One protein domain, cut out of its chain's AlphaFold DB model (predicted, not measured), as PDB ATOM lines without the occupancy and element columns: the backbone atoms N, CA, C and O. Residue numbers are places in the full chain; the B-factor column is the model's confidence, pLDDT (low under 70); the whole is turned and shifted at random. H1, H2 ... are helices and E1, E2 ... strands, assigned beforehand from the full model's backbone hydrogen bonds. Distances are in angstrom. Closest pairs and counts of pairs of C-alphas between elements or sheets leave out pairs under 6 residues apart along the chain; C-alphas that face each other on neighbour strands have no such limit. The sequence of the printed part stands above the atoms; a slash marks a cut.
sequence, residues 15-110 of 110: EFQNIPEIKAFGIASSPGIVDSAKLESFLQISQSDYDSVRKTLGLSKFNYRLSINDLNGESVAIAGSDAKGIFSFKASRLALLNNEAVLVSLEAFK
ATOM      1  N   GLU A  15     147.373 171.348 149.496       96.12
ATOM      2  CA  GLU A  15     148.077 171.497 148.223       96.12
ATOM      3  C   GLU A  15     147.807 170.359 147.226       96.12
ATOM      4  O   GLU A  15     148.046 170.534 146.035       96.12
ATOM      5  N   PHE A  16     147.271 169.231 147.704       94.12
ATOM      6  CA  PHE A  16     146.841 168.085 146.897       94.12
ATOM      7  C   PHE A  16     145.313 167.927 146.834       94.12
ATOM      8  O   PHE A  16     144.826 166.877 146.420       94.12
ATOM      9  N   GLN A  17     144.549 168.895 147.343       90.75
ATOM     10  CA  GLN A  17     143.087 168.825 147.433       90.75
ATOM     11  C   GLN A  17     142.421 169.698 146.372       90.75
ATOM     12  O   GLN A  17     143.027 170.621 145.824       90.75
ATOM     13  N   ASN A  18     141.137 169.447 146.119       89.12
ATOM     14  CA  ASN A  18     140.334 170.342 145.293       89.12
ATOM     15  C   ASN A  18     139.907 171.573 146.101       89.12
ATOM     16  O   ASN A  18     139.669 171.485 147.303       89.12
ATOM     17  N   ILE A  19     139.719 172.718 145.437       85.19
ATOM     18  CA  ILE A  19     139.389 174.001 146.090       85.19
ATOM     19  C   ILE A  19     138.236 173.909 147.110       85.19
ATOM     20  O   ILE A  19     138.405 174.432 148.213       85.19
ATOM     21  N   PRO A  20     137.097 173.237 146.832       89.56
ATOM     22  CA  PRO A  20     135.988 173.157 147.788       89.56
ATOM     23  C   PRO A  20     136.328 172.429 149.101       89.56
ATOM     24  O   PRO A  20     135.621 172.590 150.094       89.56
ATOM     25  N   GLU A  21     137.387 171.620 149.113       90.94
ATOM     26  CA  GLU A  21     137.843 170.848 150.275       90.94
ATOM     27  C   GLU A  21     138.820 171.655 151.151       90.94
ATOM     28  O   GLU A  21     139.043 171.321 152.320       90.94
ATOM     29  N   ILE A  22     139.369 172.750 150.613       93.69
ATOM     30  CA  ILE A  22     140.315 173.634 151.296       93.69
ATOM     31  C   ILE A  22     139.546 174.600 152.199       93.69
ATOM     32  O   ILE A  22     138.841 175.495 151.735       93.69
ATOM     33  N   LYS A  23     139.717 174.461 153.518       93.38
ATOM     34  CA  LYS A  23     139.055 175.336 154.505       93.38
ATOM     35  C   LYS A  23     139.914 176.520 154.925       93.38
ATOM     36  O   LYS A  23     139.377 177.528 155.372       93.38
ATOM     37  N   ALA A  24     141.233 176.386 154.834       94.12
ATOM     38  CA  ALA A  24     142.167 177.457 155.143       94.12
ATOM     39  C   ALA A  24     143.457 177.282 154.346       94.12
ATOM     40  O   ALA A  24     144.035 176.196 154.330       94.12
ATOM     41  N   PHE A  25     143.943 178.367 153.753       95.00
ATOM     42  CA  PHE A  25     145.265 178.388 153.141       95.00
ATOM     43  C   PHE A  25     146.343 178.647 154.188       95.00
ATOM     44  O   PHE A  25     146.176 179.450 155.105       95.00
ATOM     45  N   GLY A  26     147.477 177.981 154.013       95.38
ATOM     46  CA  GLY A  26     148.705 178.261 154.737       95.38
ATOM     47  C   GLY A  26     149.869 177.701 153.944       95.38
ATOM     48  O   GLY A  26     149.839 176.537 153.554       95.38
ATOM     49  N   ILE A  27     150.860 178.542 153.669       96.19
ATOM     50  CA  ILE A  27     151.996 178.214 152.800       96.19
ATOM     51  C   ILE A  27     153.203 177.727 153.599       96.19
ATOM     52  O   ILE A  27     154.285 177.602 153.046       96.19
ATOM     53  N   ALA A  28     153.053 177.498 154.906       95.62
ATOM     54  CA  ALA A  28     154.157 177.125 155.775       95.62
ATOM     55  C   ALA A  28     154.259 175.600 155.954       95.62
ATOM     56  O   ALA A  28     153.248 174.924 156.168       95.62
ATOM     57  N   SER A  29     155.476 175.055 155.950       94.25
ATOM     58  CA  SER A  29     155.760 173.683 156.408       94.25
ATOM     59  C   SER A  29     155.879 173.635 157.934       94.25
ATOM     60  O   SER A  29     155.535 172.645 158.580       94.25
ATOM     61  N   SER A  30     156.317 174.736 158.534       93.62
ATOM     62  CA  SER A  30     156.345 175.009 159.971       93.62
ATOM     63  C   SER A  30     156.325 176.529 160.175       93.62
ATOM     64  O   SER A  30     156.553 177.256 159.206       93.62
ATOM     65  N   PRO A  31     156.019 177.050 161.377       93.31
ATOM     66  CA  PRO A  31     155.951 178.494 161.591       93.31
ATOM     67  C   PRO A  31     157.230 179.206 161.126       93.31
ATOM     68  O   PRO A  31     158.317 178.921 161.621       93.31
ATOM     69  N   GLY A  32     157.092 180.119 160.163       94.19
ATOM     70  CA  GLY A  32     158.212 180.875 159.599       94.19
ATOM     71  C   GLY A  32     159.033 180.145 158.527       94.19
ATOM     72  O   GLY A  32     160.000 180.725 158.048       94.19
ATOM     73  N   ILE A  33     158.663 178.929 158.111       96.81
ATOM     74  CA  ILE A  33     159.304 178.215 156.993       96.81
ATOM     75  C   ILE A  33     158.266 177.976 155.902       96.81
ATOM     76  O   ILE A  33     157.317 177.215 156.096       96.81
ATOM     77  N   VAL A  34     158.447 178.627 154.758       96.69
ATOM     78  CA  VAL A  34     157.606 178.465 153.571       96.69
ATOM     79  C   VAL A  34     157.852 177.087 152.964       96.69
ATOM     80  O   VAL A  34     158.988 176.657 152.776       96.69
ATOM     81  N   ASP A  35     156.761 176.392 152.672       97.31
ATOM     82  CA  ASP A  35     156.745 175.157 151.908       97.31
ATOM     83  C   ASP A  35     156.595 175.487 150.421       97.31
ATOM     84  O   ASP A  35     155.602 176.095 150.010       97.31
ATOM     85  N   SER A  36     157.584 175.104 149.616       96.12
ATOM     86  CA  SER A  36     157.622 175.435 148.190       96.12
ATOM     87  C   SER A  36     156.460 174.815 147.408       96.12
ATOM     88  O   SER A  36     155.906 175.486 146.541       96.12
ATOM     89  N   ALA A  37     156.031 173.592 147.748       96.19
ATOM     90  CA  ALA A  37     154.912 172.938 147.067       96.19
ATOM     91  C   ALA A  37     153.591 173.650 147.382       96.19
ATOM     92  O   ALA A  37     152.782 173.909 146.494       96.19
ATOM     93  N   LYS A  38     153.393 174.052 148.641       96.94
ATOM     94  CA  LYS A  38     152.212 174.835 149.028       96.94
ATOM     95  C   LYS A  38     152.204 176.220 148.415       96.94
ATOM     96  O   LYS A  38     151.144 176.703 148.028       96.94
ATOM     97  N   LEU A  39     153.361 176.875 148.350       96.56
ATOM     98  CA  LEU A  39     153.475 178.154 147.668       96.56
ATOM     99  C   LEU A  39     153.067 177.999 146.202       96.56
ATOM    100  O   LEU A  39     152.177 178.712 145.756       96.56
ATOM    101  N   GLU A  40     153.648 177.040 145.485       96.44
ATOM    102  CA  GLU A  40     153.332 176.790 144.079       96.44
ATOM    103  C   GLU A  40     151.840 176.499 143.865       96.44
ATOM    104  O   GLU A  40     151.198 177.171 143.053       96.44
ATOM    105  N   SER A  41     151.251 175.593 144.654       96.44
ATOM    106  CA  SER A  41     149.813 175.310 144.589       96.44
ATOM    107  C   SER A  41     148.970 176.549 144.897       96.44
ATOM    108  O   SER A  41     147.965 176.790 144.230       96.44
ATOM    109  N   PHE A  42     149.373 177.388 145.859       96.44
ATOM    110  CA  PHE A  42     148.673 178.644 146.136       96.44
ATOM    111  C   PHE A  42     148.693 179.582 144.922       96.44
ATOM    112  O   PHE A  42     147.655 180.146 144.579       96.44
ATOM    113  N   LEU A  43     149.848 179.747 144.266       96.25
ATOM    114  CA  LEU A  43     149.989 180.602 143.084       96.25
ATOM    115  C   LEU A  43     149.096 180.109 141.937       96.25
ATOM    116  O   LEU A  43     148.342 180.894 141.360       96.25
ATOM    117  N   GLN A  44     149.123 178.803 141.656       95.44
ATOM    118  CA  GLN A  44     148.324 178.183 140.595       95.44
ATOM    119  C   GLN A  44     146.816 178.315 140.858       95.44
ATOM    120  O   GLN A  44     146.050 178.714 139.974       95.44
ATOM    121  N   ILE A  45     146.371 178.031 142.086       95.06
ATOM    122  CA  ILE A  45     144.957 178.146 142.464       95.06
ATOM    123  C   ILE A  45     144.522 179.615 142.445       95.06
ATOM    124  O   ILE A  45     143.466 179.937 141.912       95.06
ATOM    125  N   SER A  46     145.347 180.533 142.956       94.81
ATOM    126  CA  SER A  46     145.063 181.970 142.899       94.81
ATOM    127  C   SER A  46     144.893 182.479 141.469       94.81
ATOM    128  O   SER A  46     144.138 183.429 141.268       94.81
ATOM    129  N   GLN A  47     145.623 181.918 140.505       93.88
ATOM    130  CA  GLN A  47     145.536 182.319 139.104       93.88
ATOM    131  C   GLN A  47     144.288 181.752 138.415       93.88
ATOM    132  O   GLN A  47     143.676 182.433 137.596       93.88
ATOM    133  N   SER A  48     143.914 180.513 138.744       94.38
ATOM    134  CA  SER A  48     142.792 179.795 138.123       94.38
ATOM    135  C   SER A  48     141.430 180.110 138.749       94.38
ATOM    136  O   SER A  48     140.434 180.179 138.032       94.38
ATOM    137  N   ASP A  49     141.375 180.333 140.062       95.06
ATOM    138  CA  ASP A  49     140.150 180.622 140.811       95.06
ATOM    139  C   ASP A  49     140.421 181.610 141.958       95.06
ATOM    140  O   ASP A  49     140.328 181.323 143.159       95.06
ATOM    141  N   TYR A  50     140.765 182.832 141.557       94.88
ATOM    142  CA  TYR A  50     141.012 183.949 142.462       94.88
ATOM    143  C   TYR A  50     139.860 184.188 143.452       94.88
ATOM    144  O   TYR A  50     140.099 184.478 144.628       94.88
ATOM    145  N   ASP A  51     138.611 184.069 142.994       94.69
ATOM    146  CA  ASP A  51     137.430 184.377 143.798       94.69
ATOM    147  C   ASP A  51     137.208 183.375 144.926       94.69
ATOM    148  O   ASP A  51     136.865 183.785 146.042       94.69
ATOM    149  N   SER A  52     137.425 182.085 144.673       93.94
ATOM    150  CA  SER A  52     137.370 181.081 145.732       93.94
ATOM    151  C   SER A  52     138.502 181.273 146.734       93.94
ATOM    152  O   SER A  52     138.233 181.292 147.935       93.94
ATOM    153  N   VAL A  53     139.737 181.535 146.281       94.62
ATOM    154  CA  VAL A  53     140.857 181.813 147.202       94.62
ATOM    155  C   VAL A  53     140.557 183.020 148.081       94.62
ATOM    156  O   VAL A  53     140.677 182.950 149.305       94.62
ATOM    157  N   ARG A  54     140.088 184.113 147.478       94.06
ATOM    158  CA  ARG A  54     139.695 185.331 148.187       94.06
ATOM    159  C   ARG A  54     138.647 185.052 149.267       94.06
ATOM    160  O   ARG A  54     138.772 185.559 150.383       94.06
ATOM    161  N   LYS A  55     137.623 184.247 148.965       93.44
ATOM    162  CA  LYS A  55     136.588 183.857 149.938       93.44
ATOM    163  C   LYS A  55     137.169 183.015 151.072       93.44
ATOM    164  O   LYS A  55     136.881 183.308 152.232       93.44
ATOM    165  N   THR A  56     138.016 182.035 150.765       93.19
ATOM    166  CA  THR A  56     138.666 181.171 151.768       93.19
ATOM    167  C   THR A  56     139.622 181.948 152.675       93.19
ATOM    168  O   THR A  56     139.712 181.657 153.863       93.19
ATOM    169  N   LEU A  57     140.279 182.996 152.166       92.31
ATOM    170  CA  LEU A  57     141.074 183.930 152.977       92.31
ATOM    171  C   LEU A  57     140.219 184.861 153.859       92.31
ATOM    172  O   LEU A  57     140.763 185.668 154.612       92.31
ATOM    173  N   GLY A  58     138.887 184.792 153.770       92.19
ATOM    174  CA  GLY A  58     137.977 185.689 154.484       92.19
ATOM    175  C   GLY A  58     137.944 187.109 153.910       92.19
ATOM    176  O   GLY A  58     137.484 188.037 154.574       92.19
ATOM    177  N   LEU A  59     138.411 187.295 152.672       92.25
ATOM    178  CA  LEU A  59     138.559 188.591 152.012       92.25
ATOM    179  C   LEU A  59     137.419 188.877 151.026       92.25
ATOM    180  O   LEU A  59     137.586 189.653 150.102       92.25
ATOM    181  N   SER A  60     136.219 188.315 151.201       90.25
ATOM    182  CA  SER A  60     135.120 188.424 150.217       90.25
ATOM    183  C   SER A  60     134.752 189.857 149.783       90.25
ATOM    184  O   SER A  60     134.193 190.044 148.706       90.25
ATOM    185  N   LYS A  61     135.041 190.871 150.610       91.88
ATOM    186  CA  LYS A  61     134.788 192.297 150.321       91.88
ATOM    187  C   LYS A  61     136.015 193.072 149.814       91.88
ATOM    188  O   LYS A  61     135.881 194.256 149.518       91.88
ATOM    189  N   PHE A  62     137.178 192.429 149.742       93.50
ATOM    190  CA  PHE A  62     138.470 193.033 149.422       93.50
ATOM    191  C   PHE A  62     139.171 192.229 148.336       93.50
ATOM    192  O   PHE A  62     139.153 191.009 148.347       93.50
ATOM    193  N   ASN A  63     139.838 192.887 147.409       95.00
ATOM    194  CA  ASN A  63     140.855 192.226 146.611       95.00
ATOM    195  C   ASN A  63     142.091 191.930 147.459       95.00
ATOM    196  O   ASN A  63     142.245 192.489 148.546       95.00
ATOM    197  N   TYR A  64     142.957 191.047 146.979       95.19
ATOM    198  CA  TYR A  64     144.204 190.751 147.662       95.19
ATOM    199  C   TYR A  64     145.374 190.637 146.699       95.19
ATOM    200  O   TYR A  64     145.207 190.276 145.534       95.19
ATOM    201  N   ARG A  65     146.560 190.906 147.234       95.56
ATOM    202  CA  ARG A  65     147.852 190.651 146.612       95.56
ATOM    203  C   ARG A  65     148.754 189.979 147.633       95.56
ATOM    204  O   ARG A  65     149.014 190.532 148.699       95.56
ATOM    205  N   LEU A  66     149.233 188.788 147.306       95.75
ATOM    206  CA  LEU A  66     150.346 188.158 147.999       95.75
ATOM    207  C   LEU A  66     151.626 188.515 147.243       95.75
ATOM    208  O   LEU A  66     151.693 188.338 146.031       95.75
ATOM    209  N   SER A  67     152.642 188.992 147.948       96.00
ATOM    210  CA  SER A  67     153.981 189.197 147.397       96.00
ATOM    211  C   SER A  67     155.018 188.601 148.334       96.00
ATOM    212  O   SER A  67     155.027 188.923 149.526       96.00
ATOM    213  N   ILE A  68     155.898 187.775 147.790       97.00
ATOM    214  CA  ILE A  68     157.087 187.258 148.455       97.00
ATOM    215  C   ILE A  68     158.274 187.898 147.765       97.00
ATOM    216  O   ILE A  68     158.453 187.726 146.560       97.00
ATOM    217  N   ASN A  69     159.057 188.647 148.528       97.62
ATOM    218  CA  ASN A  69     160.260 189.296 148.032       97.62
ATOM    219  C   ASN A  69     161.461 188.822 148.847       97.62
ATOM    220  O   ASN A  69     161.308 188.474 150.022       97.62
ATOM    221  N   ASP A  70     162.639 188.828 148.242       96.56
ATOM    222  CA  ASP A  70     163.885 188.663 148.981       96.56
ATOM    223  C   ASP A  70     164.144 189.889 149.891       96.56
ATOM    224  O   ASP A  70     163.352 190.839 149.955       96.56
ATOM    225  N   LEU A  71     165.259 189.881 150.624       95.19
ATOM    226  CA  LEU A  71     165.625 191.012 151.486       95.19
ATOM    227  C   LEU A  71     166.108 192.253 150.715       95.19
ATOM    228  O   LEU A  71     166.147 193.337 151.298       95.19
ATOM    229  N   ASN A  72     166.440 192.119 149.428       95.06
ATOM    230  CA  ASN A  72     166.800 193.235 148.553       95.06
ATOM    231  C   ASN A  72     165.562 193.897 147.920       95.06
ATOM    232  O   ASN A  72     165.668 194.968 147.322       95.06
ATOM    233  N   GLY A  73     164.384 193.292 148.083       92.19
ATOM    234  CA  GLY A  73     163.128 193.744 147.500       92.19
ATOM    235  C   GLY A  73     162.852 193.182 146.106       92.19
ATOM    236  O   GLY A  73     161.857 193.582 145.497       92.19
ATOM    237  N   GLU A  74     163.675 192.257 145.607       96.06
ATOM    238  CA  GLU A  74     163.404 191.526 144.375       96.06
ATOM    239  C   GLU A  74     162.228 190.574 144.573       96.06
ATOM    240  O   GLU A  74     162.102 189.897 145.596       96.06
ATOM    241  N   SER A  75     161.330 190.538 143.588       95.69
ATOM    242  CA  SER A  75     160.133 189.717 143.689       95.69
ATOM    243  C   SER A  75     160.438 188.262 143.368       95.69
ATOM    244  O   SER A  75     160.875 187.941 142.266       95.69
ATOM    245  N   VAL A  76     160.158 187.388 144.331       96.38
ATOM    246  CA  VAL A  76     160.313 185.936 144.207       96.38
ATOM    247  C   VAL A  76     159.011 185.302 143.725       96.38
ATOM    248  O   VAL A  76     159.021 184.432 142.859       96.38
ATOM    249  N   ALA A  77     157.874 185.733 144.279       96.19
ATOM    250  CA  ALA A  77     156.559 185.230 143.895       96.19
ATOM    251  C   ALA A  77     155.459 186.269 144.136       96.19
ATOM    252  O   ALA A  77     155.480 187.000 145.129       96.19
ATOM    253  N   ILE A  78     154.459 186.297 143.253       96.12
ATOM    254  CA  ILE A  78     153.280 187.163 143.371       96.12
ATOM    255  C   ILE A  78     152.026 186.345 143.058       96.12
ATOM    256  O   ILE A  78     152.004 185.586 142.095       96.12
ATOM    257  N   ALA A  79     150.976 186.539 143.853       96.00
ATOM    258  CA  ALA A  79     149.637 186.027 143.587       96.00
ATOM    259  C   ALA A  79     148.570 187.083 143.882       96.00
ATOM    260  O   ALA A  79     148.794 188.039 144.629       96.00
ATOM    261  N   GLY A  80     147.382 186.873 143.328       94.00
ATOM    262  CA  GLY A  80     146.248 187.770 143.467       94.00
ATOM    263  C   GLY A  80     146.195 188.857 142.392       94.00
ATOM    264  O   GLY A  80     146.600 188.645 141.253       94.00
ATOM    265  N   SER A  81     145.635 190.011 142.745       92.50
ATOM    266  CA  SER A  81     145.373 191.112 141.820       92.50
ATOM    267  C   SER A  81     146.433 192.213 141.920       92.50
ATOM    268  O   SER A  81     146.818 192.626 143.011       92.50
ATOM    269  N   ASP A  82     146.851 192.741 140.767       86.81
ATOM    270  CA  ASP A  82     147.715 193.925 140.658       86.81
ATOM    271  C   ASP A  82     146.957 195.259 140.765       86.81
ATOM    272  O   ASP A  82     147.569 196.330 140.701       86.81
ATOM    273  N   ALA A  83     145.628 195.222 140.896       84.12
ATOM    274  CA  ALA A  83     144.832 196.432 141.009       84.12
ATOM    275  C   ALA A  83     145.251 197.253 142.239       84.12
ATOM    276  O   ALA A  83     145.619 196.721 143.282       84.12
ATOM    277  N   LYS A  84     145.195 198.580 142.114       77.50
ATOM    278  CA  LYS A  84     145.472 199.492 143.225       77.50
ATOM    279  C   LYS A  84     144.151 199.921 143.841       77.50
ATOM    280  O   LYS A  84     143.328 200.527 143.158       77.50
ATOM    281  N   GLY A  85     143.953 199.584 145.110       77.94
ATOM    282  CA  GLY A  85     142.820 200.073 145.888       77.94
ATOM    283  C   GLY A  85     143.084 201.450 146.490       77.94
ATOM    284  O   GLY A  85     144.230 201.869 146.641       77.94
ATOM    285  N   ILE A  86     142.010 202.143 146.863       79.94
ATOM    286  CA  ILE A  86     142.093 203.427 147.588       79.94
ATOM    287  C   ILE A  86     142.373 203.171 149.074       79.94
ATOM    288  O   ILE A  86     143.057 203.948 149.738       79.94
ATOM    289  N   PHE A  87     141.857 202.054 149.588       85.56
ATOM    290  CA  PHE A  87     142.092 201.585 150.946       85.56
ATOM    291  C   PHE A  87     142.791 200.239 150.891       85.56
ATOM    292  O   PHE A  87     142.267 199.315 150.265       85.56
ATOM    293  N   SER A  88     143.930 200.116 151.573       90.81
ATOM    294  CA  SER A  88     144.620 198.840 151.720       90.81
ATOM    295  C   SER A  88     145.099 198.582 153.145       90.81
ATOM    296  O   SER A  88     145.411 199.492 153.913       90.81
ATOM    297  N   PHE A  89     145.123 197.301 153.499       90.62
ATOM    298  CA  PHE A  89     145.711 196.772 154.717       90.62
ATOM    299  C   PHE A  89     146.790 195.785 154.316       90.62
ATOM    300  O   PHE A  89     146.517 194.826 153.597       90.62
ATOM    301  N   LYS A  90     148.010 195.999 154.800       91.75
ATOM    302  CA  LYS A  90     149.150 195.134 154.510       91.75
ATOM    303  C   LYS A  90     149.639 194.473 155.789       91.75
ATOM    304  O   LYS A  90     149.907 195.147 156.780       91.75
ATOM    305  N   ALA A  91     149.784 193.156 155.748       92.44
ATOM    306  CA  ALA A  91     150.446 192.380 156.781       92.44
ATOM    307  C   ALA A  91     151.692 191.728 156.189       92.44
ATOM    308  O   ALA A  91     151.603 191.002 155.200       92.44
ATOM    309  N   SER A  92     152.844 191.970 156.809       94.25
ATOM    310  CA  SER A  92     154.124 191.406 156.379       94.25
ATOM    311  C   SER A  92     154.758 190.574 157.488       94.25
ATOM    312  O   SER A  92     154.633 190.900 158.674       94.25
ATOM    313  N   ARG A  93     155.422 189.484 157.109       94.69
ATOM    314  CA  ARG A  93     156.162 188.588 158.002       94.69
ATOM    315  C   ARG A  93     157.439 188.115 157.321       94.69
ATOM    316  O   ARG A  93     157.441 187.876 156.117       94.69
ATOM    317  N   LEU A  94     158.497 187.967 158.109       96.00
ATOM    318  CA  LEU A  94     159.710 187.285 157.673       96.00
ATOM    319  C   LEU A  94     159.491 185.774 157.721       96.00
ATOM    320  O   LEU A  94     158.834 185.270 158.636       96.00
ATOM    321  N   ALA A  95     160.039 185.072 156.740       96.56
ATOM    322  CA  ALA A  95     160.045 183.620 156.676       96.56
ATOM    323  C   ALA A  95     161.300 183.124 155.946       96.56
ATOM    324  O   ALA A  95     162.037 183.914 155.359       96.56
ATOM    325  N   LEU A  96     161.530 181.815 155.980       97.62
ATOM    326  CA  LEU A  96     162.551 181.138 155.193       97.62
ATOM    327  C   LEU A  96     161.900 180.432 154.005       97.62
ATOM    328  O   LEU A  96     160.956 179.670 154.194       97.62
ATOM    329  N   LEU A  97     162.426 180.640 152.805       96.56
ATOM    330  CA  LEU A  97     162.103 179.879 151.602       96.56
ATOM    331  C   LEU A  97     163.409 179.281 151.084       96.56
ATOM    332  O   LEU A  97     164.357 180.016 150.842       96.56
ATOM    333  N   ASN A  98     163.493 177.953 150.974       95.38
ATOM    334  CA  ASN A  98     164.730 177.255 150.587       95.38
ATOM    335  C   ASN A  98     165.969 177.676 151.415       95.38
ATOM    336  O   ASN A  98     167.073 177.766 150.891       95.38
ATOM    337  N   ASN A  99     165.782 177.913 152.721       94.88
ATOM    338  CA  ASN A  99     166.808 178.388 153.663       94.88
ATOM    339  C   ASN A  99     167.300 179.837 153.439       94.88
ATOM    340  O   ASN A  99     168.240 180.271 154.102       94.88
ATOM    341  N   GLU A 100     166.635 180.602 152.572       96.69
ATOM    342  CA  GLU A 100     166.872 182.031 152.363       96.69
ATOM    343  C   GLU A 100     165.762 182.865 153.006       96.69
ATOM    344  O   GLU A 100     164.587 182.492 152.999       96.69
ATOM    345  N   ALA A 101     166.129 184.004 153.592       97.38
ATOM    346  CA  ALA A 101     165.172 184.894 154.232       97.38
ATOM    347  C   ALA A 101     164.360 185.673 153.188       97.38
ATOM    348  O   ALA A 101     164.916 186.336 152.316       97.38
ATOM    349  N   VAL A 102     163.037 185.638 153.329       97.69
ATOM    350  CA  VAL A 102     162.086 186.338 152.462       97.69
ATOM    351  C   VAL A 102     161.074 187.131 153.284       97.69
ATOM    352  O   VAL A 102     160.718 186.764 154.409       97.69
ATOM    353  N   LEU A 103     160.572 188.218 152.706       97.19
ATOM    354  CA  LEU A 103     159.463 188.995 153.239       97.19
ATOM    355  C   LEU A 103     158.165 188.584 152.542       97.19
ATOM    356  O   LEU A 103     157.915 188.946 151.392       97.19
ATOM    357  N   VAL A 104     157.298 187.884 153.267       96.50
ATOM    358  CA  VAL A 104     155.959 187.524 152.796       96.50
ATOM    359  C   VAL A 104     154.982 188.614 153.206       96.50
ATOM    360  O   VAL A 104     154.815 188.897 154.391       96.50
ATOM    361  N   SER A 105     154.329 189.230 152.228       95.25
ATOM    362  CA  SER A 105     153.342 190.286 152.441       95.25
ATOM    363  C   SER A 105     152.007 189.918 151.819       95.25
ATOM    364  O   SER A 105     151.945 189.627 150.630       95.25
ATOM    365  N   LEU A 106     150.941 189.986 152.611       94.19
ATOM    366  CA  LEU A 106     149.567 189.928 152.131       94.19
ATOM    367  C   LEU A 106     148.956 191.321 152.256       94.19
ATOM    368  O   LEU A 106     148.843 191.864 153.357       94.19
ATOM    369  N   GLU A 107     148.581 191.898 151.126       94.56
ATOM    370  CA  GLU A 107     147.824 193.137 151.042       94.56
ATOM    371  C   GLU A 107     146.371 192.813 150.696       94.56
ATOM    372  O   GLU A 107     146.114 192.057 149.766       94.56
ATOM    373  N   ALA A 108     145.423 193.384 151.434       94.06
ATOM    374  CA  ALA A 108     143.999 193.353 151.129       94.06
ATOM    375  C   ALA A 108     143.520 194.777 150.839       94.06
ATOM    376  O   ALA A 108     143.799 195.682 151.624       94.06
ATOM    377  N   PHE A 109     142.808 194.993 149.736       94.88
ATOM    378  CA  PHE A 109     142.464 196.333 149.264       94.88
ATOM    379  C   PHE A 109     141.081 196.412 148.613       94.88
ATOM    380  O   PHE A 109     140.507 195.396 148.228       94.88
ATOM    381  N   LYS A 110     140.521 197.620 148.518       90.31
ATOM    382  CA  LYS A 110     139.223 197.881 147.878       90.31
ATOM    383  C   LYS A 110     139.338 198.900 146.756       90.31
ATOM    384  O   LYS A 110     139.997 199.943 146.978       90.31
TER     385      LYS A 110
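What this domain is: This is residues 15 to 110 of the 110 residues of an uncharacterized protein of Candidatus Diapherotrites archaeon (UniProt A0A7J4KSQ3). A twisted sheet of four strands has one face covered by the helix H1, which runs lengthwise over the edge strand E3, and by the short helix H2 near one end of the sheet; no named helix covers the other face. The stretch from residue 15 to 27 and the short strand E1 lie on the helix side too. The printed part has 96 residues, with two named helices and five named strands in the order E1, H1, H2, E2, E3, E4, E5. The sheet's order is E3, E2, E5, E4, antiparallel throughout, and the class is mixed, helices and strands. The whole is compact, with a radius of gyration of the C-alphas of 13.0 A and spans of 34 by 34 by 20 A.

Where its parts are: Residues 15 to 27 hold no named element. E1 is residues 28 to 30, with C-alpha 28 at (154.157, 177.125, 155.775). H1, residues 36 to 48, is 18.4 A long and begins with C-alpha 36 at (157.622, 175.435, 148.190). H2 is residues 50 to 56. E2, residues 63 to 70, is 23.4 A long, and E3, residues 75 to 80, is 14.0 A long. E4, residues 88 to 97, is 25.8 A long and bends by 60 degrees at residue 94. E5, residues 100 to 109, is 28.5 A long and ends with C-alpha 109 at (142.464, 196.333, 149.264).

How they stand to each other: In the sheet, E3 and E4 are the edge strands. E2 and E3 form a hairpin, with N 66 and O 79 2.8 A apart, within hydrogen-bond range. E2 and E5 are antiparallel at 163 degrees, with N 65 and O 107 at 2.8 A. E4 and E5 form the other hairpin, with N 91 and O 106 at 2.9 A. H1 and H2 are on the same face of the sheet, in two layers, helices on one face of a sheet. H1 lies over E3 at a height over the sheet of 8.3 A and runs along the strands, at 23 degrees to E3 on the local plane; their closest C-alphas, those of Leu 43 and Ala 79, are 5.5 A apart. H2 stands up from the sheet at 47 degrees and lies only just over E2, with 3 of its 7 C-alphas falling on that strand. H1 and H2 are close but not clearly touching, Ser 46 and Val 53 having the closest C-alphas at 6.0 A, at a steep tilt of 62 degrees. E1 pairs with no named strand; its residues pair with residues 33 to 34, antiparallel. E1 and E4 are near each other, and E1 is apart from E5. In H1 and H2 every O i to N i+4 pair is within hydrogen-bond range.

The domain as a whole: The two C-alphas farthest apart, those of Pro 20 and Asn 72, are 36.8 A apart. The printed part has no cut and ends at the chain's last residue, 110. No link is long; those from H2 to E2 and from E3 to E4 are short, the others tight. The mean pLDDT of the printed part is 93.8, and no printed residue is under 70.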